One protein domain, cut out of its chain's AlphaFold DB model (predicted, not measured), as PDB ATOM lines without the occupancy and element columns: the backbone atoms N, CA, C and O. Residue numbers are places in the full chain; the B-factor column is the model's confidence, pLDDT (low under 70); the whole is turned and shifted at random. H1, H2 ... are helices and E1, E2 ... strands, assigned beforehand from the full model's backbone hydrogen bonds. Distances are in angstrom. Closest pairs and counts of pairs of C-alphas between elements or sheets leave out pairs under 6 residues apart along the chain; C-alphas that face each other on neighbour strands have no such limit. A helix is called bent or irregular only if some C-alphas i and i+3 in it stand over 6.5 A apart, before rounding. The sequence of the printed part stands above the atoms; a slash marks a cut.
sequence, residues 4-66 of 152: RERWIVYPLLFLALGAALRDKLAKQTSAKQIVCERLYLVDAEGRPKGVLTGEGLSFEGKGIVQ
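Overview. This is residues 4 to 66 of the 152 residues of an uncharacterized protein of Planctomycetes bacterium MalM25 (UniProt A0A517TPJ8). One long straight helix, H1, sticks out as an arm from a small three-stranded antiparallel sheet, and a long link with no named element joins the two. The arm of residues 4 to 34, of which 4 to 25 belong to H1, makes most of the length, while the body at the other end is the sheet E1 - E2 - E3 with a tail after E3. The printed part has 63 residues, with one named helix followed by three named strands in the order H1, E1, E2, E3, and its class is mixed, helices and strands. The whole is extended, with a radius of gyration of the C-alphas of 18.8 A and spans of 59 by 25 by 18 A.

Along the chain. H1 runs from residue 4 to residue 25, from C-alpha 4 at (167.948, 106.088, 294.654) to C-alpha 25 at (197.629, 117.331, 298.684), a length of 32.0 A. H1 is neither bent nor irregular, but only just: C-alphas 8 and 11 are 6.1 A apart. Residues 26 to 37 hold no named element. E1, residues 38 to 42, begins at C-alpha 38 at (213.031, 122.096, 284.560) and is 12.7 A long. E2, residues 48 to 53, is the longest strand by residues and measures 13.9 A. E3, residues 56 to 59, measures 9.8 A and ends at C-alpha 59 at (219.458, 129.767, 292.904).

Arrangement. H1 is not on the sheet, with 0 pairs of C-alphas within 10 A, and it is apart from E2 and from E3. In its backbone 15 of 18 O i to N i+4 pairs are within hydrogen-bond range. The three strands form a meander, each strand the antiparallel neighbour of the one before, with E1 and E3 as edge strands and E2 as the inner strand. E1 and E2 are a hairpin, with 159 degrees between their directions. The C-alphas of Tyr 40 and Val 51 face each other at 4.7 A, and N 39 and O 52 are within hydrogen-bond range at 2.9 A, as are N 49 and O 41 at 2.8 A. E2 and E3 are a hairpin too, with 168 degrees between their directions. The C-alphas of Gly 50 and Phe 59 face each other at 4.2 A, and N 51 and O 58 are within hydrogen-bond range at 2.9 A. E1 and E3 are apart.

Size, cuts and confidence. The two C-alphas farthest apart, those of Arg 4 and Lys 62, are 60.1 A from each other. Without residues 4 to 34, which stand free, the body has 32 residues and spans 24 by 17 by 15 A. The printed part has no cut. The link from H1 to E1 is long, with 12 residues, and the links E1 to E2 and E2 to E3 are tight. The mean pLDDT of the printed part is 79.2, and the model's confidence is under 70 at residues 26 to 29 and 54 to 66.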
ATOM      1  N   ARG A   4     167.255 107.045 293.779       92.81
ATOM      2  CA  ARG A   4     167.948 106.088 294.654       92.81
ATOM      3  C   ARG A   4     169.404 105.820 294.244       92.81
ATOM      4  O   ARG A   4     170.259 105.697 295.112       92.81
ATOM      5  N   GLU A   5     169.694 105.737 292.949       94.44
ATOM      6  CA  GLU A   5     171.054 105.517 292.440       94.44
ATOM      7  C   GLU A   5     171.911 106.771 292.628       94.44
ATOM      8  O   GLU A   5     173.072 106.673 293.017       94.44
ATOM      9  N   ARG A   6     171.330 107.961 292.437       94.81
ATOM     10  CA  ARG A   6     172.031 109.244 292.616       94.81
ATOM     11  C   ARG A   6     172.495 109.444 294.061       94.81
ATOM     12  O   ARG A   6     173.628 109.869 294.279       94.81
ATOM     13  N   TRP A   7     171.661 109.064 295.034       95.50
ATOM     14  CA  TRP A   7     171.997 109.125 296.464       95.50
ATOM     15  C   TRP A   7     173.151 108.202 296.869       95.50
ATOM     16  O   TRP A   7     173.835 108.488 297.846       95.50
ATOM     17  N   ILE A   8     173.390 107.120 296.126       95.31
ATOM     18  CA  ILE A   8     174.496 106.188 296.393       95.31
ATOM     19  C   ILE A   8     175.753 106.618 295.633       95.31
ATOM     20  O   ILE A   8     176.853 106.599 296.181       95.31
ATOM     21  N   VAL A   9     175.599 107.035 294.376       96.19
ATOM     22  CA  VAL A   9     176.724 107.324 293.481       96.19
ATOM     23  C   VAL A   9     177.436 108.624 293.849       96.19
ATOM     24  O   VAL A   9     178.665 108.654 293.836       96.19
ATOM     25  N   TYR A  10     176.721 109.691 294.220       95.81
ATOM     26  CA  TYR A  10     177.370 110.971 294.527       95.81
ATOM     27  C   TYR A  10     178.306 110.913 295.741       95.81
ATOM     28  O   TYR A  10     179.450 111.346 295.598       95.81
ATOM     29  N   PRO A  11     177.921 110.339 296.899       96.00
ATOM     30  CA  PRO A  11     178.850 110.188 298.016       96.00
ATOM     31  C   PRO A  11     180.070 109.334 297.658       96.00
ATOM     32  O   PRO A  11     181.179 109.665 298.063       96.00
ATOM     33  N   LEU A  12     179.887 108.277 296.860       96.56
ATOM     34  CA  LEU A  12     180.978 107.420 296.388       96.56
ATOM     35  C   LEU A  12     181.966 108.183 295.498       96.56
ATOM     36  O   LEU A  12     183.176 108.063 295.681       96.56
ATOM     37  N   LEU A  13     181.460 109.008 294.579       96.56
ATOM     38  CA  LEU A  13     182.291 109.862 293.731       96.56
ATOM     39  C   LEU A  13     183.038 110.918 294.548       96.56
ATOM     40  O   LEU A  13     184.240 111.090 294.362       96.56
ATOM     41  N   PHE A  14     182.364 111.589 295.486       95.88
ATOM     42  CA  PHE A  14     183.009 112.563 296.369       95.88
ATOM     43  C   PHE A  14     184.046 111.918 297.291       95.88
ATOM     44  O   PHE A  14     185.092 112.516 297.537       95.88
ATOM     45  N   LEU A  15     183.802 110.695 297.763       95.94
ATOM     46  CA  LEU A  15     184.757 109.938 298.565       95.94
ATOM     47  C   LEU A  15     186.000 109.568 297.749       95.94
ATOM     48  O   LEU A  15     187.117 109.807 298.201       95.94
ATOM     49  N   ALA A  16     185.816 109.022 296.545       96.19
ATOM     50  CA  ALA A  16     186.920 108.662 295.658       96.19
ATOM     51  C   ALA A  16     187.745 109.896 295.262       96.19
ATOM     52  O   ALA A  16     188.975 109.875 295.331       96.19
ATOM     53  N   LEU A  17     187.070 111.000 294.926       95.00
ATOM     54  CA  LEU A  17     187.710 112.274 294.618       95.00
ATOM     55  C   LEU A  17     188.464 112.830 295.831       95.00
ATOM     56  O   LEU A  17     189.615 113.239 295.704       95.00
ATOM     57  N   GLY A  18     187.848 112.807 297.014       92.12
ATOM     58  CA  GLY A  18     188.466 113.253 298.259       92.12
ATOM     59  C   GLY A  18     189.700 112.430 298.633       92.12
ATOM     60  O   GLY A  18     190.701 112.999 299.060       92.12
ATOM     61  N   ALA A  19     189.671 111.113 298.422       91.25
ATOM     62  CA  ALA A  19     190.813 110.232 298.650       91.25
ATOM     63  C   ALA A  19     191.965 110.516 297.671       91.25
ATOM     64  O   ALA A  19     193.104 110.663 298.107       91.25
ATOM     65  N   ALA A  20     191.667 110.672 296.378       87.44
ATOM     66  CA  ALA A  20     192.668 111.001 295.360       87.44
ATOM     67  C   ALA A  20     193.287 112.393 295.576       87.44
ATOM     68  O   ALA A  20     194.496 112.577 295.436       87.44
ATOM     69  N   LEU A  21     192.471 113.381 295.955       84.88
ATOM     70  CA  LEU A  21     192.946 114.719 296.297       84.88
ATOM     71  C   LEU A  21     193.787 114.700 297.569       84.88
ATOM     72  O   LEU A  21     194.843 115.324 297.599       84.88
ATOM     73  N   ARG A  22     193.361 113.968 298.604       84.38
ATOM     74  CA  ARG A  22     194.140 113.808 299.835       84.38
ATOM     75  C   ARG A  22     195.495 113.180 299.543       84.38
ATOM     76  O   ARG A  22     196.477 113.677 300.066       84.38
ATOM     77  N   ASP A  23     195.561 112.159 298.700       79.69
ATOM     78  CA  ASP A  23     196.829 111.534 298.314       79.69
ATOM     79  C   ASP A  23     197.799 112.543 297.671       79.69
ATOM     80  O   ASP A  23     198.975 112.601 298.017       79.69
ATOM     81  N   LYS A  24     197.292 113.441 296.815       76.31
ATOM     82  CA  LYS A  24     198.128 114.456 296.150       76.31
ATOM     83  C   LYS A  24     198.420 115.709 296.980       76.31
ATOM     84  O   LYS A  24     199.470 116.319 296.796       76.31
ATOM     85  N   LEU A  25     197.509 116.118 297.862       73.69
ATOM     86  CA  LEU A  25     197.629 117.331 298.684       73.69
ATOM     87  C   LEU A  25     198.308 117.057 300.030       73.69
ATOM     88  O   LEU A  25     198.956 117.941 300.589       73.69
ATOM     89  N   ALA A  26     198.160 115.851 300.579       69.12
ATOM     90  CA  ALA A  26     198.552 115.539 301.948       69.12
ATOM     91  C   ALA A  26     200.009 115.092 302.098       69.12
ATOM     92  O   ALA A  26     200.287 114.271 302.962       69.12
ATOM     93  N   LYS A  27     200.929 115.811 301.446       62.03
ATOM     94  CA  LYS A  27     202.336 115.951 301.862       62.03
ATOM     95  C   LYS A  27     203.291 114.937 301.227       62.03
ATOM     96  O   LYS A  27     203.144 113.735 301.371       62.03
ATOM     97  N   GLN A  28     204.345 115.491 300.627       66.31
ATOM     98  CA  GLN A  28     205.568 114.806 300.208       66.31
ATOM     99  C   GLN A  28     205.383 113.656 299.214       66.31
ATOM    100  O   GLN A  28     205.238 112.488 299.560       66.31
ATOM    101  N   THR A  29     205.544 113.988 297.938       66.75
ATOM    102  CA  THR A  29     205.864 113.000 296.909       66.75
ATOM    103  C   THR A  29     207.320 112.565 297.092       66.75
ATOM    104  O   THR A  29     208.245 113.283 296.719       66.75
ATOM    105  N   SER A  30     207.536 111.401 297.711       70.25
ATOM    106  CA  SER A  30     208.846 110.744 297.725       70.25
ATOM    107  C   SER A  30     208.991 109.931 296.442       70.25
ATOM    108  O   SER A  30     208.273 108.954 296.234       70.25
ATOM    109  N   ALA A  31     209.889 110.355 295.560       74.25
ATOM    110  CA  ALA A  31     210.183 109.664 294.313       74.25
ATOM    111  C   ALA A  31     211.677 109.342 294.250       74.25
ATOM    112  O   ALA A  31     212.513 110.191 294.548       74.25
ATOM    113  N   LYS A  32     212.014 108.119 293.826       74.81
ATOM    114  CA  LYS A  32     213.411 107.706 293.616       74.81
ATOM    115  C   LYS A  32     214.061 108.455 292.448       74.81
ATOM    116  O   LYS A  32     215.263 108.691 292.466       74.81
ATOM    117  N   GLN A  33     213.276 108.803 291.429       74.88
ATOM    118  CA  GLN A  33     213.745 109.507 290.242       74.88
ATOM    119  C   GLN A  33     212.641 110.427 289.721       74.88
ATOM    120  O   GLN A  33     211.499 109.999 289.561       74.88
ATOM    121  N   ILE A  34     212.996 111.682 289.446       79.69
ATOM    122  CA  ILE A  34     212.135 112.665 288.787       79.69
ATOM    123  C   ILE A  34     212.831 113.040 287.477       79.69
ATOM    124  O   ILE A  34     213.970 113.501 287.499       79.69
ATOM    125  N   VAL A  35     212.170 112.801 286.343       80.75
ATOM    126  CA  VAL A  35     212.675 113.165 285.012       80.75
ATOM    127  C   VAL A  35     211.842 114.328 284.496       80.75
ATOM    128  O   VAL A  35     210.649 114.181 284.240       80.75
ATOM    129  N   CYS A  36     212.465 115.494 284.381       82.81
ATOM    130  CA  CYS A  36     211.831 116.729 283.934       82.81
ATOM    131  C   CYS A  36     212.880 117.661 283.322       82.81
ATOM    132  O   CYS A  36     214.040 117.633 283.725       82.81
ATOM    133  N   GLU A  37     212.470 118.505 282.373       83.75
ATOM    134  CA  GLU A  37     213.362 119.489 281.741       83.75
ATOM    135  C   GLU A  37     213.779 120.595 282.724       83.75
ATOM    136  O   GLU A  37     214.940 121.004 282.770       83.75
ATOM    137  N   ARG A  38     212.826 121.065 283.538       81.38
ATOM    138  CA  ARG A  38     213.031 122.096 284.560       81.38
ATOM    139  C   ARG A  38     212.230 121.754 285.804       81.38
ATOM    140  O   ARG A  38     211.049 121.427 285.704       81.38
ATOM    141  N   LEU A  39     212.856 121.873 286.970       86.06
ATOM    142  CA  LEU A  39     212.197 121.682 288.259       86.06
ATOM    143  C   LEU A  39     212.304 122.964 289.089       86.06
ATOM    144  O   LEU A  39     213.393 123.416 289.426       86.06
ATOM    145  N   TYR A  40     211.159 123.563 289.403       86.31
ATOM    146  CA  TYR A  40     211.082 124.811 290.160       86.31
ATOM    147  C   TYR A  40     210.967 124.520 291.654       86.31
ATOM    148  O   TYR A  40     210.087 123.782 292.093       86.31
ATOM    149  N   LEU A  41     211.843 125.137 292.440       85.44
ATOM    150  CA  LEU A  41     211.777 125.134 293.896       85.44
ATOM    151  C   LEU A  41     210.967 126.356 294.319       85.44
ATOM    152  O   LEU A  41     211.391 127.482 294.066       85.44
ATOM    153  N   VAL A  42     209.813 126.150 294.948       86.12
ATOM    154  CA  VAL A  42     208.929 127.228 295.422       86.12
ATOM    155  C   VAL A  42     208.835 127.231 296.945       86.12
ATOM    156  O   VAL A  42     208.943 126.183 297.579       86.12
ATOM    157  N   ASP A  43     208.663 128.414 297.533       84.31
ATOM    158  CA  ASP A  43     208.402 128.569 298.966       84.31
ATOM    159  C   ASP A  43     206.953 128.215 299.338       84.31
ATOM    160  O   ASP A  43     206.107 128.021 298.462       84.31
ATOM    161  N   ALA A  44     206.649 128.206 300.637       82.19
ATOM    162  CA  ALA A  44     205.285 128.056 301.147       82.19
ATOM    163  C   ALA A  44     204.312 129.108 300.571       82.19
ATOM    164  O   ALA A  44     203.134 128.825 300.367       82.19
ATOM    165  N   GLU A  45     204.813 130.300 300.240       87.62
ATOM    166  CA  GLU A  45     204.067 131.399 299.621       87.62
ATOM    167  C   GLU A  45     204.020 131.309 298.083       87.62
ATOM    168  O   GLU A  45     203.582 132.250 297.421       87.62
ATOM    169  N   GLY A  46     204.511 130.215 297.488       83.88
ATOM    170  CA  GLY A  46     204.507 129.984 296.040       83.88
ATOM    171  C   GLY A  46     205.546 130.794 295.259       83.88
ATOM    172  O   GLY A  46     205.501 130.837 294.031       83.88
ATOM    173  N   ARG A  47     206.491 131.449 295.942       86.19
ATOM    174  CA  ARG A  47     207.554 132.233 295.297       86.19
ATOM    175  C   ARG A  47     208.696 131.321 294.840       86.19
ATOM    176  O   ARG A  47     209.151 130.513 295.651       86.19
ATOM    177  N   PRO A  48     209.196 131.442 293.598       84.00
ATOM    178  CA  PRO A  48     210.323 130.641 293.133       84.00
ATOM    179  C   PRO A  48     211.607 131.043 293.873       84.00
ATOM    180  O   PRO A  48     211.961 132.216 293.926       84.00
ATOM    181  N   LYS A  49     212.296 130.060 294.455       85.38
ATOM    182  CA  LYS A  49     213.597 130.196 295.132       85.38
ATOM    183  C   LYS A  49     214.766 129.726 294.262       85.38
ATOM    184  O   LYS A  49     215.905 130.127 294.487       85.38
ATOM    185  N   GLY A  50     214.502 128.853 293.295       82.44
ATOM    186  CA  GLY A  50     215.530 128.318 292.412       82.44
ATOM    187  C   GLY A  50     214.965 127.385 291.354       82.44
ATOM    188  O   GLY A  50     213.809 126.961 291.426       82.44
ATOM    189  N   VAL A  51     215.801 127.071 290.371       83.81
ATOM    190  CA  VAL A  51     215.473 126.165 289.272       83.81
ATOM    191  C   VAL A  51     216.573 125.122 289.135       83.81
ATOM    192  O   VAL A  51     217.761 125.428 289.040       83.81
ATOM    193  N   LEU A  52     216.140 123.870 289.116       81.25
ATOM    194  CA  LEU A  52     216.916 122.698 288.759       81.25
ATOM    195  C   LEU A  52     216.832 122.519 287.243       81.25
ATOM    196  O   LEU A  52     215.754 122.265 286.701       81.25
ATOM    197  N   THR A  53     217.968 122.666 286.573       80.12
ATOM    198  CA  THR A  53     218.135 122.365 285.144       80.12
ATOM    199  C   THR A  53     219.105 121.197 285.001       80.12
ATOM    200  O   THR A  53     219.919 120.973 285.895       80.12
ATOM    201  N   GLY A  54     219.032 120.444 283.901       68.31
ATOM    202  CA  GLY A  54     219.856 119.241 283.695       68.31
ATOM    203  C   GLY A  54     221.374 119.452 283.820       68.31
ATOM    204  O   GLY A  54     222.106 118.490 284.026       68.31
ATOM    205  N   GLU A  55     221.840 120.698 283.745       65.88
ATOM    206  CA  GLU A  55     223.255 121.074 283.814       65.88
ATOM    207  C   GLU A  55     223.669 121.653 285.179       65.88
ATOM    208  O   GLU A  55     224.859 121.809 285.449       65.88
ATOM    209  N   GLY A  56     222.717 121.958 286.070       60.34
ATOM    210  CA  GLY A  56     223.032 122.545 287.367       60.34
ATOM    211  C   GLY A  56     221.842 123.084 288.162       60.34
ATOM    212  O   GLY A  56     220.722 123.258 287.672       60.34
ATOM    213  N   LEU A  57     222.132 123.366 289.432       64.12
ATOM    214  CA  LEU A  57     221.257 124.031 290.392       64.12
ATOM    215  C   LEU A  57     221.484 125.546 290.328       64.12
ATOM    216  O   LEU A  57     222.537 126.019 290.751       64.12
ATOM    217  N   SER A  58     220.508 126.306 289.827       58.06
ATOM    218  CA  SER A  58     220.561 127.772 289.829       58.06
ATOM    219  C   SER A  58     219.642 128.331 290.913       58.06
ATOM    220  O   SER A  58     218.434 128.079 290.908       58.06
ATOM    221  N   PHE A  59     220.210 129.086 291.853       67.44
ATOM    222  CA  PHE A  59     219.458 129.767 292.904       67.44
ATOM    223  C   PHE A  59     219.370 131.251 292.600       67.44
ATOM    224  O   PHE A  59     220.379 131.955 292.552       67.44
ATOM    225  N   GLU A  60     218.145 131.736 292.456       61.91
ATOM    226  CA  GLU A  60     217.865 133.155 292.302       61.91
ATOM    227  C   GLU A  60     217.530 133.725 293.687       61.91
ATOM    228  O   GLU A  60     216.390 134.034 294.022       61.91
ATOM    229  N   GLY A  61     218.534 133.766 294.567       58.88
ATOM    230  CA  GLY A  61     218.375 134.298 295.919       58.88
ATOM    231  C   GLY A  61     219.527 133.957 296.861       58.88
ATOM    232  O   GLY A  61     220.206 132.947 296.704       58.88
ATOM    233  N   LYS A  62     219.725 134.785 297.898       53.97
ATOM    234  CA  LYS A  62     220.660 134.542 299.019       53.97
ATOM    235  C   LYS A  62     220.141 133.448 299.974       53.97
ATOM    236  O   LYS A  62     220.110 133.637 301.187       53.97
ATOM    237  N   GLY A  63     219.654 132.334 299.436       50.34
ATOM    238  CA  GLY A  63     219.175 131.195 300.211       50.34
ATOM    239  C   GLY A  63     220.285 130.165 300.374       50.34
ATOM    240  O   GLY A  63     220.824 129.677 299.387       50.34
ATOM    241  N   ILE A  64     220.624 129.819 301.614       47.88
ATOM    242  CA  ILE A  64     221.500 128.681 301.899       47.88
ATOM    243  C   ILE A  64     220.620 127.433 301.842       47.88
ATOM    244  O   ILE A  64     219.716 127.276 302.664       47.88
ATOM    245  N   VAL A  65     220.861 126.546 300.879       52.69
ATOM    246  CA  VAL A  65     220.221 125.229 300.872       52.69
ATOM    247  C   VAL A  65     220.893 124.374 301.934       52.69
ATOM    248  O   VAL A  65     221.965 123.817 301.717       52.69
ATOM    249  N   GLN A  66     220.258 124.262 303.101       44.00
ATOM    250  CA  GLN A  66     220.574 123.209 304.063       44.00
ATOM    251  C   GLN A  66     219.962 121.897 303.564       44.00
ATOM    252  O   GLN A  66     218.964 121.404 304.083       44.00
TER     253      GLN A  66